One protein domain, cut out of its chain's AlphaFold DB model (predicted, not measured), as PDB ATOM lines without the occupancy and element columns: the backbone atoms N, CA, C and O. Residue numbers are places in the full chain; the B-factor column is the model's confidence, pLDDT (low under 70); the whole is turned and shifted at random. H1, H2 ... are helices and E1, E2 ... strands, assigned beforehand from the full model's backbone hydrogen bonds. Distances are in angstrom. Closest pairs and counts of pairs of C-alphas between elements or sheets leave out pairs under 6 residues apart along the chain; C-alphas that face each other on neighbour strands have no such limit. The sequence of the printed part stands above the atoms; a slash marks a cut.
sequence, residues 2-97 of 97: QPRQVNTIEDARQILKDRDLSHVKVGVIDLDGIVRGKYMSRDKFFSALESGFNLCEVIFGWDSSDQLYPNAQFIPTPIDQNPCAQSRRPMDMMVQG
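This is residues 2 to 97 of the 97 residues of an uncharacterized protein of Microvirga lotononidis (UniProt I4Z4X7). An elongated, loose chain: at one end helices H1 and H2 run side by side, the hairpin E1 and E2 reaches away from H2, and a mostly loop part with short H3 and H4 trails off, residues 75 to 97 sticking out. The 96 printed residues run H1, E1, E2, H2, H3, H4, mixed in class, with 44 in named elements. The radius of gyration of the C-alphas is 18.0 A; the spans are 50 by 29 by 23 A.

H1, residues 9 to 18, begins at C-alpha 9 (144.572, 240.563, 208.800). E1 is residues 23 to 29, 19.8 A; E2 35 to 41, 18.9 A; H2 42 to 51, 14.5 A; H3 57 to 61. H4, 90 to 94, ends at (177.918, 252.215, 209.122).

H1 and H2 only just touch, with 3 pairs of C-alphas within 8 A, closest Ile 9 and Leu 49 at 6.8 A; they run opposite ways at a shallow tilt of 9 degrees. E1 and E2 are antiparallel; N 24 and O 40 are 2.8 A apart. H3 and H4 are apart. O i to N i+4 pairs within hydrogen-bond range: H1 and H2 5 of 6 each, H3 and H4 0 of 1 each; for O i to N i+3, H3 has 2 of 2, H4 0 of 2.

The printed part has no cut. H3 to H4 is a long link. Residues 55 to 97 are under pLDDT 70.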
ATOM      1  N   GLN A   2     138.917 246.888 197.607       85.69
ATOM      2  CA  GLN A   2     139.680 248.148 197.577       85.69
ATOM      3  C   GLN A   2     140.624 248.273 198.787       85.69
ATOM      4  O   GLN A   2     140.259 247.821 199.867       85.69
ATOM      5  N   PRO A   3     141.798 248.933 198.669       85.50
ATOM      6  CA  PRO A   3     142.776 248.997 199.763       85.50
ATOM      7  C   PRO A   3     142.246 249.696 201.017       85.50
ATOM      8  O   PRO A   3     142.615 249.340 202.124       85.50
ATOM      9  N   ARG A   4     141.336 250.664 200.847       89.38
ATOM     10  CA  ARG A   4     140.710 251.411 201.952       89.38
ATOM     11  C   ARG A   4     139.691 250.596 202.757       89.38
ATOM     12  O   ARG A   4     139.175 251.096 203.743       89.38
ATOM     13  N   GLN A   5     139.356 249.390 202.303       89.31
ATOM     14  CA  GLN A   5     138.337 248.528 202.910       89.31
ATOM     15  C   GLN A   5     138.947 247.365 203.707       89.31
ATOM     16  O   GLN A   5     138.210 246.520 204.201       89.31
ATOM     17  N   VAL A   6     140.278 247.304 203.806       91.12
ATOM     18  CA  VAL A   6     140.999 246.287 204.578       91.12
ATOM     19  C   VAL A   6     140.865 246.618 206.062       91.12
ATOM     20  O   VAL A   6     141.383 247.642 206.500       91.12
ATOM     21  N   ASN A   7     140.173 245.768 206.825       92.31
ATOM     22  CA  ASN A   7     139.962 245.971 208.265       92.31
ATOM     23  C   ASN A   7     140.522 244.824 209.114       92.31
ATOM     24  O   ASN A   7     140.763 245.000 210.305       92.31
ATOM     25  N   THR A   8     140.739 243.653 208.513       92.94
ATOM     26  CA  THR A   8     141.287 242.478 209.190       92.94
ATOM     27  C   THR A   8     142.608 242.029 208.567       92.94
ATOM     28  O   THR A   8     142.952 242.387 207.437       92.94
ATOM     29  N   ILE A   9     143.353 241.206 209.307       91.38
ATOM     30  CA  ILE A   9     144.572 240.563 208.800       91.38
ATOM     31  C   ILE A   9     144.247 239.702 207.569       91.38
ATOM     32  O   ILE A   9     145.000 239.692 206.595       91.38
ATOM     33  N   GLU A  10     143.102 239.022 207.580       92.19
ATOM     34  CA  GLU A  10     142.681 238.160 206.478       92.19
ATOM     35  C   GLU A  10     142.357 238.967 205.217       92.19
ATOM     36  O   GLU A  10     142.782 238.586 204.126       92.19
ATOM     37  N   ASP A  11     141.734 240.140 205.360       91.81
ATOM     38  CA  ASP A  11     141.521 241.074 204.245       91.81
ATOM     39  C   ASP A  11     142.855 241.515 203.623       91.81
ATOM     40  O   ASP A  11     142.990 241.591 202.398       91.81
ATOM     41  N   ALA A  12     143.867 241.770 204.463       90.81
ATOM     42  CA  ALA A  12     145.205 242.146 204.016       90.81
ATOM     43  C   ALA A  12     145.896 240.999 203.259       90.81
ATOM     44  O   ALA A  12     146.583 241.233 202.263       90.81
ATOM     45  N   ARG A  13     145.685 239.743 203.671       91.06
ATOM     46  CA  ARG A  13     146.160 238.578 202.909       91.06
ATOM     47  C   ARG A  13     145.420 238.438 201.584       91.06
ATOM     48  O   ARG A  13     146.057 238.206 200.556       91.06
ATOM     49  N   GLN A  14     144.101 238.599 201.600       92.44
ATOM     50  CA  GLN A  14     143.260 238.420 200.423       92.44
ATOM     51  C   GLN A  14     143.591 239.446 199.339       92.44
ATOM     52  O   GLN A  14     143.813 239.073 198.193       92.44
ATOM     53  N   ILE A  15     143.734 240.727 199.691       93.25
ATOM     54  CA  ILE A  15     144.030 241.775 198.705       93.25
ATOM     55  C   ILE A  15     145.397 241.593 198.032       93.25
ATOM     56  O   ILE A  15     145.548 241.930 196.857       93.25
ATOM     57  N   LEU A  16     146.389 241.059 198.753       91.38
ATOM     58  CA  LEU A  16     147.720 240.783 198.208       91.38
ATOM     59  C   LEU A  16     147.719 239.567 197.276       91.38
ATOM     60  O   LEU A  16     148.454 239.566 196.289       91.38
ATOM     61  N   LYS A  17     146.884 238.562 197.568       89.75
ATOM     62  CA  LYS A  17     146.678 237.386 196.710       89.75
ATOM     63  C   LYS A  17     145.886 237.740 195.450       89.75
ATOM     64  O   LYS A  17     146.347 237.447 194.356       89.75
ATOM     65  N   ASP A  18     144.759 238.437 195.593       91.62
ATOM     66  CA  ASP A  18     143.873 238.829 194.483       91.62
ATOM     67  C   ASP A  18     144.587 239.672 193.418       91.62
ATOM     68  O   ASP A  18     144.212 239.666 192.248       91.62
ATOM     69  N   ARG A  19     145.590 240.449 193.838       91.38
ATOM     70  CA  ARG A  19     146.344 241.373 192.980       91.38
ATOM     71  C   ARG A  19     147.703 240.829 192.541       91.38
ATOM     72  O   ARG A  19     148.454 241.573 191.922       91.38
ATOM     73  N   ASP A  20     148.020 239.591 192.916       91.94
ATOM     74  CA  ASP A  20     149.306 238.929 192.680       91.94
ATOM     75  C   ASP A  20     150.530 239.815 192.989       91.94
ATOM     76  O   ASP A  20     151.476 239.956 192.213       91.94
ATOM     77  N   LEU A  21     150.501 240.478 194.150       91.44
ATOM     78  CA  LEU A  21     151.578 241.376 194.559       91.44
ATOM     79  C   LEU A  21     152.704 240.582 195.216       91.44
ATOM     80  O   LEU A  21     152.491 239.873 196.199       91.44
ATOM     81  N   SER A  22     153.925 240.740 194.711       92.62
ATOM     82  CA  SER A  22     155.121 240.106 195.282       92.62
ATOM     83  C   SER A  22     155.729 240.898 196.443       92.62
ATOM     84  O   SER A  22     156.420 240.325 197.285       92.62
ATOM     85  N   HIS A  23     155.467 242.208 196.504       92.06
ATOM     86  CA  HIS A  23     156.061 243.124 197.474       92.06
ATOM     87  C   HIS A  23     155.041 244.123 198.016       92.06
ATOM     88  O   HIS A  23     154.097 244.522 197.335       92.06
ATOM     89  N   VAL A  24     155.284 244.566 199.246       92.12
ATOM     90  CA  VAL A  24     154.484 245.542 199.980       92.12
ATOM     91  C   VAL A  24     155.399 246.663 200.454       92.12
ATOM     92  O   VAL A  24     156.498 246.415 200.951       92.12
ATOM     93  N   LYS A  25     154.951 247.910 200.313       91.50
ATOM     94  CA  LYS A  25     155.625 249.059 200.916       91.50
ATOM     95  C   LYS A  25     155.057 249.265 202.314       91.50
ATOM     96  O   LYS A  25     153.880 249.578 202.455       91.50
ATOM     97  N   VAL A  26     155.897 249.097 203.327       89.44
ATOM     98  CA  VAL A  26     155.542 249.365 204.724       89.44
ATOM     99  C   VAL A  26     156.158 250.701 205.101       89.44
ATOM    100  O   VAL A  26     157.357 250.890 204.894       89.44
ATOM    101  N   GLY A  27     155.348 251.629 205.609       87.81
ATOM    102  CA  GLY A  27     155.785 252.970 205.983       87.81
ATOM    103  C   GLY A  27     155.291 253.372 207.367       87.81
ATOM    104  O   GLY A  27     154.175 253.032 207.747       87.81
ATOM    105  N   VAL A  28     156.131 254.105 208.085       83.81
ATOM    106  CA  VAL A  28     155.843 254.781 209.350       83.81
ATOM    107  C   VAL A  28     156.084 256.271 209.135       83.81
ATOM    108  O   VAL A  28     156.919 256.660 208.318       83.81
ATOM    109  N   ILE A  29     155.312 257.102 209.823       83.62
ATOM    110  CA  ILE A  29     155.484 258.550 209.803       83.62
ATOM    111  C   ILE A  29     156.340 258.928 211.009       83.62
ATOM    112  O   ILE A  29     156.017 258.542 212.130       83.62
ATOM    113  N   ASP A  30     157.430 259.635 210.748       77.38
ATOM    114  CA  ASP A  30     158.316 260.178 211.777       77.38
ATOM    115  C   ASP A  30     157.709 261.436 212.437       77.38
ATOM    116  O   ASP A  30     156.726 261.992 211.945       77.38
ATOM    117  N   LEU A  31     158.306 261.910 213.531       74.38
ATOM    118  CA  LEU A  31     157.954 263.130 214.265       74.38
ATOM    119  C   LEU A  31     157.938 264.378 213.367       74.38
ATOM    120  O   LEU A  31     157.092 265.250 213.554       74.38
ATOM    121  N   ASP A  32     158.797 264.420 212.348       75.69
ATOM    122  CA  ASP A  32     158.836 265.487 211.337       75.69
ATOM    123  C   ASP A  32     157.723 265.375 210.273       75.69
ATOM    124  O   ASP A  32     157.636 266.188 209.352       75.69
ATOM    125  N   GLY A  33     156.877 264.342 210.340       79.81
ATOM    126  CA  GLY A  33     155.815 264.092 209.363       79.81
ATOM    127  C   GLY A  33     156.287 263.414 208.070       79.81
ATOM    128  O   GLY A  33     155.505 263.269 207.127       79.81
ATOM    129  N   ILE A  34     157.543 262.965 208.001       81.44
ATOM    130  CA  ILE A  34     158.088 262.274 206.826       81.44
ATOM    131  C   ILE A  34     157.747 260.781 206.866       81.44
ATOM    132  O   ILE A  34     157.986 260.091 207.857       81.44
ATOM    133  N   VAL A  35     157.230 260.251 205.750       84.31
ATOM    134  CA  VAL A  35     156.990 258.811 205.585       84.31
ATOM    135  C   VAL A  35     158.315 258.095 205.319       84.31
ATOM    136  O   VAL A  35     158.882 258.189 204.229       84.31
ATOM    137  N   ARG A  36     158.775 257.313 206.292       81.00
ATOM    138  CA  ARG A  36     159.927 256.413 206.171       81.00
ATOM    139  C   ARG A  36     159.432 254.986 206.029       81.00
ATOM    140  O   ARG A  36     158.489 254.578 206.695       81.00
ATOM    141  N   GLY A  37     160.035 254.198 205.148       83.19
ATOM    142  CA  GLY A  37     159.522 252.859 204.893       83.19
ATOM    143  C   GLY A  37     160.484 251.947 204.163       83.19
ATOM    144  O   GLY A  37     161.487 252.385 203.607       83.19
ATOM    145  N   LYS A  38     160.145 250.660 204.155       84.38
ATOM    146  CA  LYS A  38     160.885 249.619 203.441       84.38
ATOM    147  C   LYS A  38     159.968 248.912 202.453       84.38
ATOM    148  O   LYS A  38     158.773 248.739 202.701       84.38
ATOM    149  N   TYR A  39     160.553 248.472 201.345       90.00
ATOM    150  CA  TYR A  39     159.939 247.454 200.506       90.00
ATOM    151  C   TYR A  39     160.173 246.092 201.150       90.00
ATOM    152  O   TYR A  39     161.299 245.734 201.490       90.00
ATOM    153  N   MET A  40     159.091 245.357 201.355       90.44
ATOM    154  CA  MET A  40     159.080 244.060 202.013       90.44
ATOM    155  C   MET A  40     158.490 243.026 201.057       90.44
ATOM    156  O   MET A  40     157.524 243.320 200.358       90.44
ATOM    157  N   SER A  41     159.059 241.822 201.013       93.50
ATOM    158  CA  SER A  41     158.447 240.718 200.272       93.50
ATOM    159  C   SER A  41     157.112 240.318 200.905       93.50
ATOM    160  O   SER A  41     156.922 240.447 202.119       93.50
ATOM    161  N   ARG A  42     156.186 239.804 200.092       93.25
ATOM    162  CA  ARG A  42     154.874 239.326 200.551       93.25
ATOM    163  C   ARG A  42     154.994 238.312 201.690       93.25
ATOM    164  O   ARG A  42     154.284 238.429 202.682       93.25
ATOM    165  N   ASP A  43     155.921 237.365 201.580       92.19
ATOM    166  CA  ASP A  43     156.062 236.289 202.568       92.19
ATOM    167  C   ASP A  43     156.535 236.827 203.925       92.19
ATOM    168  O   ASP A  43     156.018 236.446 204.975       92.19
ATOM    169  N   LYS A  44     157.460 237.797 203.908       90.31
ATOM    170  CA  LYS A  44     157.908 238.475 205.130       90.31
ATOM    171  C   LYS A  44     156.796 239.325 205.740       90.31
ATOM    172  O   LYS A  44     156.677 239.372 206.959       90.31
ATOM    173  N   PHE A  45     155.963 239.952 204.909       92.00
ATOM    174  CA  PHE A  45     154.791 240.689 205.376       92.00
ATOM    175  C   PHE A  45     153.757 239.767 206.039       92.00
ATOM    176  O   PHE A  45     153.226 240.109 207.090       92.00
ATOM    177  N   PHE A  46     153.507 238.575 205.492       92.25
ATOM    178  CA  PHE A  46     152.615 237.598 206.126       92.25
ATOM    179  C   PHE A  46     153.141 237.105 207.468       92.25
ATOM    180  O   PHE A  46     152.373 237.041 208.421       92.25
ATOM    181  N   SER A  47     154.443 236.836 207.565       91.56
ATOM    182  CA  SER A  47     155.065 236.501 208.847       91.56
ATOM    183  C   SER A  47     154.926 237.650 209.855       91.56
ATOM    184  O   SER A  47     154.508 237.426 210.987       91.56
ATOM    185  N   ALA A  48     155.166 238.891 209.419       91.19
ATOM    186  CA  ALA A  48     155.026 240.093 210.240       91.19
ATOM    187  C   ALA A  48     153.603 240.327 210.777       91.19
ATOM    188  O   ALA A  48     153.448 240.885 211.860       91.19
ATOM    189  N   LEU A  49     152.567 239.915 210.040       90.19
ATOM    190  CA  LEU A  49     151.174 240.024 210.486       90.19
ATOM    191  C   LEU A  49     150.838 239.083 211.653       90.19
ATOM    192  O   LEU A  49     149.882 239.346 212.377       90.19
ATOM    193  N   GLU A  50     151.590 237.996 211.831       87.88
ATOM    194  CA  GLU A  50     151.351 236.995 212.879       87.88
ATOM    195  C   GLU A  50     152.225 237.224 214.111       87.88
ATOM    196  O   GLU A  50     151.738 237.164 215.237       87.88
ATOM    197  N   SER A  51     153.518 237.480 213.902       87.56
ATOM    198  CA  SER A  51     154.520 237.564 214.972       87.56
ATOM    199  C   SER A  51     154.970 238.989 215.295       87.56
ATOM    200  O   SER A  51     155.738 239.196 216.234       87.56
ATOM    201  N   GLY A  52     154.481 239.978 214.544       83.19
ATOM    202  CA  GLY A  52     154.952 241.354 214.615       83.19
ATOM    203  C   GLY A  52     156.211 241.591 213.779       83.19
ATOM    204  O   GLY A  52     156.855 240.679 213.260       83.19
ATOM    205  N   PHE A  53     156.567 242.863 213.617       83.38
ATOM    206  CA  PHE A  53     157.728 243.285 212.841       83.38
ATOM    207  C   PHE A  53     158.520 244.342 213.595       83.38
ATOM    208  O   PHE A  53     157.966 245.346 214.036       83.38
ATOM    209  N   ASN A  54     159.831 244.130 213.682       73.88
ATOM    210  CA  ASN A  54     160.746 245.085 214.287       73.88
ATOM    211  C   ASN A  54     161.215 246.101 213.241       73.88
ATOM    212  O   ASN A  54     161.780 245.741 212.202       73.88
ATOM    213  N   LEU A  55     161.011 247.380 213.543       69.12
ATOM    214  CA  LEU A  55     161.652 248.502 212.864       69.12
ATOM    215  C   LEU A  55     162.841 248.978 213.690       69.12
ATOM    216  O   LEU A  55     162.846 248.848 214.909       69.12
ATOM    217  N   CYS A  56     163.859 249.500 213.010       67.44
ATOM    218  CA  CYS A  56     165.039 250.011 213.693       67.44
ATOM    219  C   CYS A  56     164.643 251.242 214.518       67.44
ATOM    220  O   CYS A  56     164.092 252.192 213.966       67.44
ATOM    221  N   GLU A  57     164.924 251.217 215.817       57.38
ATOM    222  CA  GLU A  57     164.566 252.286 216.757       57.38
ATOM    223  C   GLU A  57     165.364 253.577 216.542       57.38
ATOM    224  O   GLU A  57     164.925 254.646 216.957       57.38
ATOM    225  N   VAL A  58     166.492 253.500 215.823       59.97
ATOM    226  CA  VAL A  58     167.352 254.654 215.498       59.97
ATOM    227  C   VAL A  58     166.599 255.783 214.787       59.97
ATOM    228  O   VAL A  58     167.022 256.929 214.851       59.97
ATOM    229  N   ILE A  59     165.458 255.477 214.159       60.09
ATOM    230  CA  ILE A  59     164.616 256.452 213.456       60.09
ATOM    231  C   ILE A  59     163.969 257.443 214.444       60.09
ATOM    232  O   ILE A  59     163.692 258.568 214.067       60.09
ATOM    233  N   PHE A  60     163.795 257.090 215.724       57.53
ATOM    234  CA  PHE A  60     163.180 257.982 216.720       57.53
ATOM    235  C   PHE A  60     164.135 259.023 217.329       57.53
ATOM    236  O   PHE A  60     163.697 259.864 218.113       57.53
ATOM    237  N   GLY A  61     165.432 258.966 217.017       56.62
ATOM    238  CA  GLY A  61     166.433 259.908 217.533       56.62
ATOM    239  C   GLY A  61     167.068 260.796 216.466       56.62
ATOM    240  O   GLY A  61     167.952 261.586 216.803       56.62
ATOM    241  N   TRP A  62     166.696 260.612 215.197       63.91
ATOM    242  CA  TRP A  62     167.334 261.238 214.040       63.91
ATOM    243  C   TRP A  62     166.345 262.180 213.355       63.91
ATOM    244  O   TRP A  62     165.152 261.899 213.302       63.91
ATOM    245  N   ASP A  63     166.839 263.303 212.850       60.00
ATOM    246  CA  ASP A  63     166.064 264.219 212.031       60.00
ATOM    247  C   ASP A  63     165.974 263.727 210.581       60.00
ATOM    248  O   ASP A  63     166.589 262.746 210.146       60.00
ATOM    249  N   SER A  64     165.212 264.462 209.784       63.53
ATOM    250  CA  SER A  64     165.011 264.163 208.371       63.53
ATOM    251  C   SER A  64     166.289 264.142 207.503       63.53
ATOM    252  O   SER A  64     166.253 263.593 206.396       63.53
ATOM    253  N   SER A  65     167.400 264.691 208.002       68.62
ATOM    254  CA  SER A  65     168.730 264.725 207.377       68.62
ATOM    255  C   SER A  65     169.696 263.683 207.967       68.62
ATOM    256  O   SER A  65     170.913 263.803 207.785       68.62
ATOM    257  N   ASP A  66     169.172 262.680 208.678       65.75
ATOM    258  CA  ASP A  66     169.938 261.635 209.363       65.75
ATOM    259  C   ASP A  66     170.909 262.198 210.429       65.75
ATOM    260  O   ASP A  66     171.964 261.619 210.693       65.75
ATOM    261  N   GLN A  67     170.580 263.344 211.040       63.12
ATOM    262  CA  GLN A  67     171.339 263.919 212.155       63.12
ATOM    263  C   GLN A  67     170.675 263.602 213.491       63.12
ATOM    264  O   GLN A  67     169.460 263.696 213.628       63.12
ATOM    265  N   LEU A  68     171.466 263.272 214.514       64.56
ATOM    266  CA  LEU A  68     170.936 263.056 215.860       64.56
ATOM    267  C   LEU A  68     170.360 264.368 216.413       64.56
ATOM    268  O   LEU A  68     171.042 265.398 216.391       64.56
ATOM    269  N   TYR A  69     169.153 264.332 216.983       65.81
ATOM    270  CA  TYR A  69     168.635 265.492 217.704       65.81
ATOM    271  C   TYR A  69     169.606 265.887 218.829       65.81
ATOM    272  O   TYR A  69     170.015 265.023 219.609       65.81
ATOM    273  N   PRO A  70     169.941 267.182 218.985       59.34
ATOM    274  CA  PRO A  70     170.992 267.641 219.902       59.34
ATOM    275  C   PRO A  70     170.733 267.333 221.388       59.34
ATOM    276  O   PRO A  70     171.630 267.487 222.213       59.34
ATOM    277  N   ASN A  71     169.532 266.853 221.731       58.03
ATOM    278  CA  ASN A  71     169.103 266.531 223.093       58.03
ATOM    279  C   ASN A  71     168.712 265.052 223.260       58.03
ATOM    280  O   ASN A  71     168.208 264.678 224.320       58.03
ATOM    281  N   ALA A  72     168.885 264.218 222.229       55.78
ATOM    282  CA  ALA A  72     168.653 262.785 222.336       55.78
ATOM    283  C   ALA A  72     169.771 262.184 223.199       55.78
ATOM    284  O   ALA A  72     170.846 261.832 222.716       55.78
ATOM    285  N   GLN A  73     169.544 262.124 224.511       53.78
ATOM    286  CA  GLN A  73     170.416 261.377 225.405       53.78
ATOM    287  C   GLN A  73     170.315 259.906 225.016       53.78
ATOM    288  O   GLN A  73     169.260 259.293 225.150       53.78
ATOM    289  N   PHE A  74     171.416 259.351 224.514       58.09
ATOM    290  CA  PHE A  74     171.570 257.913 224.377       58.09
ATOM    291  C   PHE A  74     171.337 257.282 225.755       58.09
ATOM    292  O   PHE A  74     172.089 257.556 226.691       58.09
ATOM    293  N   ILE A  75     170.269 256.493 225.894       59.41
ATOM    294  CA  ILE A  75     169.992 255.729 227.111       59.41
ATOM    295  C   ILE A  75     170.605 254.342 226.891       59.41
ATOM    296  O   ILE A  75     170.004 253.540 226.180       59.41
ATOM    297  N   PRO A  76     171.797 254.050 227.443       57.81
ATOM    298  CA  PRO A  76     172.426 252.753 227.252       57.81
ATOM    299  C   PRO A  76     171.550 251.652 227.850       57.81
ATOM    300  O   PRO A  76     171.169 251.695 229.023       57.81
ATOM    301  N   THR A  77     171.263 250.640 227.043       53.88
ATOM    302  CA  THR A  77     170.657 249.393 227.497       53.88
ATOM    303  C   THR A  77     171.741 248.483 228.097       53.88
ATOM    304  O   THR A  77     172.934 248.672 227.841       53.88
ATOM    305  N   PRO A  78     171.386 247.454 228.891       56.19
ATOM    306  CA  PRO A  78     172.366 246.532 229.479       56.19
ATOM    307  C   PRO A  78     173.277 245.825 228.455       56.19
ATOM    308  O   PRO A  78     174.351 245.348 228.811       56.19
ATOM    309  N   ILE A  79     172.869 245.769 227.184       57.38
ATOM    310  CA  ILE A  79     173.628 245.160 226.083       57.38
ATOM    311  C   ILE A  79     174.787 246.076 225.642       57.38
ATOM    312  O   ILE A  79     175.859 245.588 225.279       57.38
ATOM    313  N   ASP A  80     174.620 247.394 225.780       57.41
ATOM    314  CA  ASP A  80     175.612 248.418 225.418       57.41
ATOM    315  C   ASP A  80     176.787 248.492 226.413       57.41
ATOM    316  O   ASP A  80     177.805 249.137 226.159       57.41
ATOM    317  N   GLN A  81     176.682 247.796 227.551       57.25
ATOM    318  CA  GLN A  81     177.754 247.678 228.547       57.25
ATOM    319  C   GLN A  81     178.752 246.555 228.235       57.25
ATOM    320  O   GLN A  81     179.750 246.406 228.940       57.25
ATOM    321  N   ASN A  82     178.516 245.762 227.183       53.44
ATOM    322  CA  ASN A  82     179.489 244.773 226.741       53.44
ATOM    323  C   ASN A  82     180.741 245.498 226.197       53.44
ATOM    324  O   ASN A  82     180.613 246.324 225.290       53.44
ATOM    325  N   PRO A  83     181.962 245.184 226.669       51.88
ATOM    326  CA  PRO A  83     183.199 245.811 226.187       51.88
ATOM    327  C   PRO A  83     183.427 245.675 224.668       51.88
ATOM    328  O   PRO A  83     184.173 246.459 224.088       51.88
ATOM    329  N   CYS A  84     182.753 244.733 223.997       50.81
ATOM    330  CA  CYS A  84     182.757 244.612 222.533       50.81
ATOM    331  C   CYS A  84     181.928 245.705 221.811       50.81
ATOM    332  O   CYS A  84     182.195 246.024 220.654       50.81
ATOM    333  N   ALA A  85     180.931 246.294 222.481       52.59
ATOM    334  CA  ALA A  85     180.136 247.414 221.966       52.59
ATOM    335  C   ALA A  85     180.841 248.767 222.180       52.59
ATOM    336  O   ALA A  85     180.710 249.673 221.363       52.59
ATOM    337  N   GLN A  86     181.654 248.878 223.234       52.22
ATOM    338  CA  GLN A  86     182.344 250.116 223.627       52.22
ATOM    339  C   GLN A  86     183.567 250.464 222.761       52.22
ATOM    340  O   GLN A  86     184.053 251.592 222.815       52.22
ATOM    341  N   SER A  87     184.079 249.522 221.962       46.72
ATOM    342  CA  SER A  87     185.235 249.742 221.078       46.72
ATOM    343  C   SER A  87     184.872 250.237 219.676       46.72
ATOM    344  O   SER A  87     185.767 250.613 218.918       46.72
ATOM    345  N   ARG A  88     183.582 250.270 219.318       50.53
ATOM    346  CA  ARG A  88     183.126 250.813 218.034       50.53
ATOM    347  C   ARG A  88     182.813 252.287 218.215       50.53
ATOM    348  O   ARG A  88     181.892 252.648 218.944       50.53
ATOM    349  N   ARG A  89     183.580 253.160 217.560       45.16
ATOM    350  CA  ARG A  89     183.215 254.580 217.506       45.16
ATOM    351  C   ARG A  89     181.880 254.700 216.760       45.16
ATOM    352  O   ARG A  89     181.602 253.851 215.917       45.16
ATOM    353  N   PRO A  90     181.075 255.751 216.992       49.50
ATOM    354  CA  PRO A  90     179.764 255.911 216.347       49.50
ATOM    355  C   PRO A  90     179.789 255.763 214.811       49.50
ATOM    356  O   PRO A  90     178.819 255.314 214.213       49.50
ATOM    357  N   MET A  91     180.927 256.071 214.178       41.12
ATOM    358  CA  MET A  91     181.160 255.927 212.734       41.12
ATOM    359  C   MET A  91     181.413 254.484 212.256       41.12
ATOM    360  O   MET A  91     181.246 254.200 211.074       41.12
ATOM    361  N   ASP A  92     181.783 253.555 213.141       40.44
ATOM    362  CA  ASP A  92     182.090 252.161 212.783       40.44
ATOM    363  C   ASP A  92     180.819 251.293 212.648       40.44
ATOM    364  O   ASP A  92     180.891 250.142 212.220       40.44
ATOM    365  N   MET A  93     179.637 251.834 212.975       43.94
ATOM    366  CA  MET A  93     178.349 251.139 212.824       43.94
ATOM    367  C   MET A  93     177.783 251.205 211.390       43.94
ATOM    368  O   MET A  93     176.796 250.539 211.092       43.94
ATOM    369  N   MET A  94     178.408 251.978 210.490       44.50
ATOM    370  CA  MET A  94     177.918 252.215 209.122       44.50
ATOM    371  C   MET A  94     178.618 251.388 208.030       44.50
ATOM    372  O   MET A  94     178.221 251.465 206.870       44.50
ATOM    373  N   VAL A  95     179.627 250.572 208.362       39.91
ATOM    374  CA  VAL A  95     180.375 249.770 207.372       39.91
ATOM    375  C   VAL A  95     180.595 248.341 207.861       39.91
ATOM    376  O   VAL A  95     181.724 247.878 207.968       39.91
ATOM    377  N   GLN A  96     179.524 247.611 208.156       34.53
ATOM    378  CA  GLN A  96     179.548 246.147 208.090       34.53
ATOM    379  C   GLN A  96     178.226 245.703 207.460       34.53
ATOM    380  O   GLN A  96     177.163 245.935 208.032       34.53
ATOM    381  N   GLY A  97     178.329 245.214 206.218       35.56
ATOM    382  CA  GLY A  97     177.210 244.783 205.375       35.56
ATOM    383  C   GLY A  97     176.580 243.461 205.781       35.56
ATOM    384  O   GLY A  97     177.071 242.824 206.739       35.56
TER     385      GLY A  97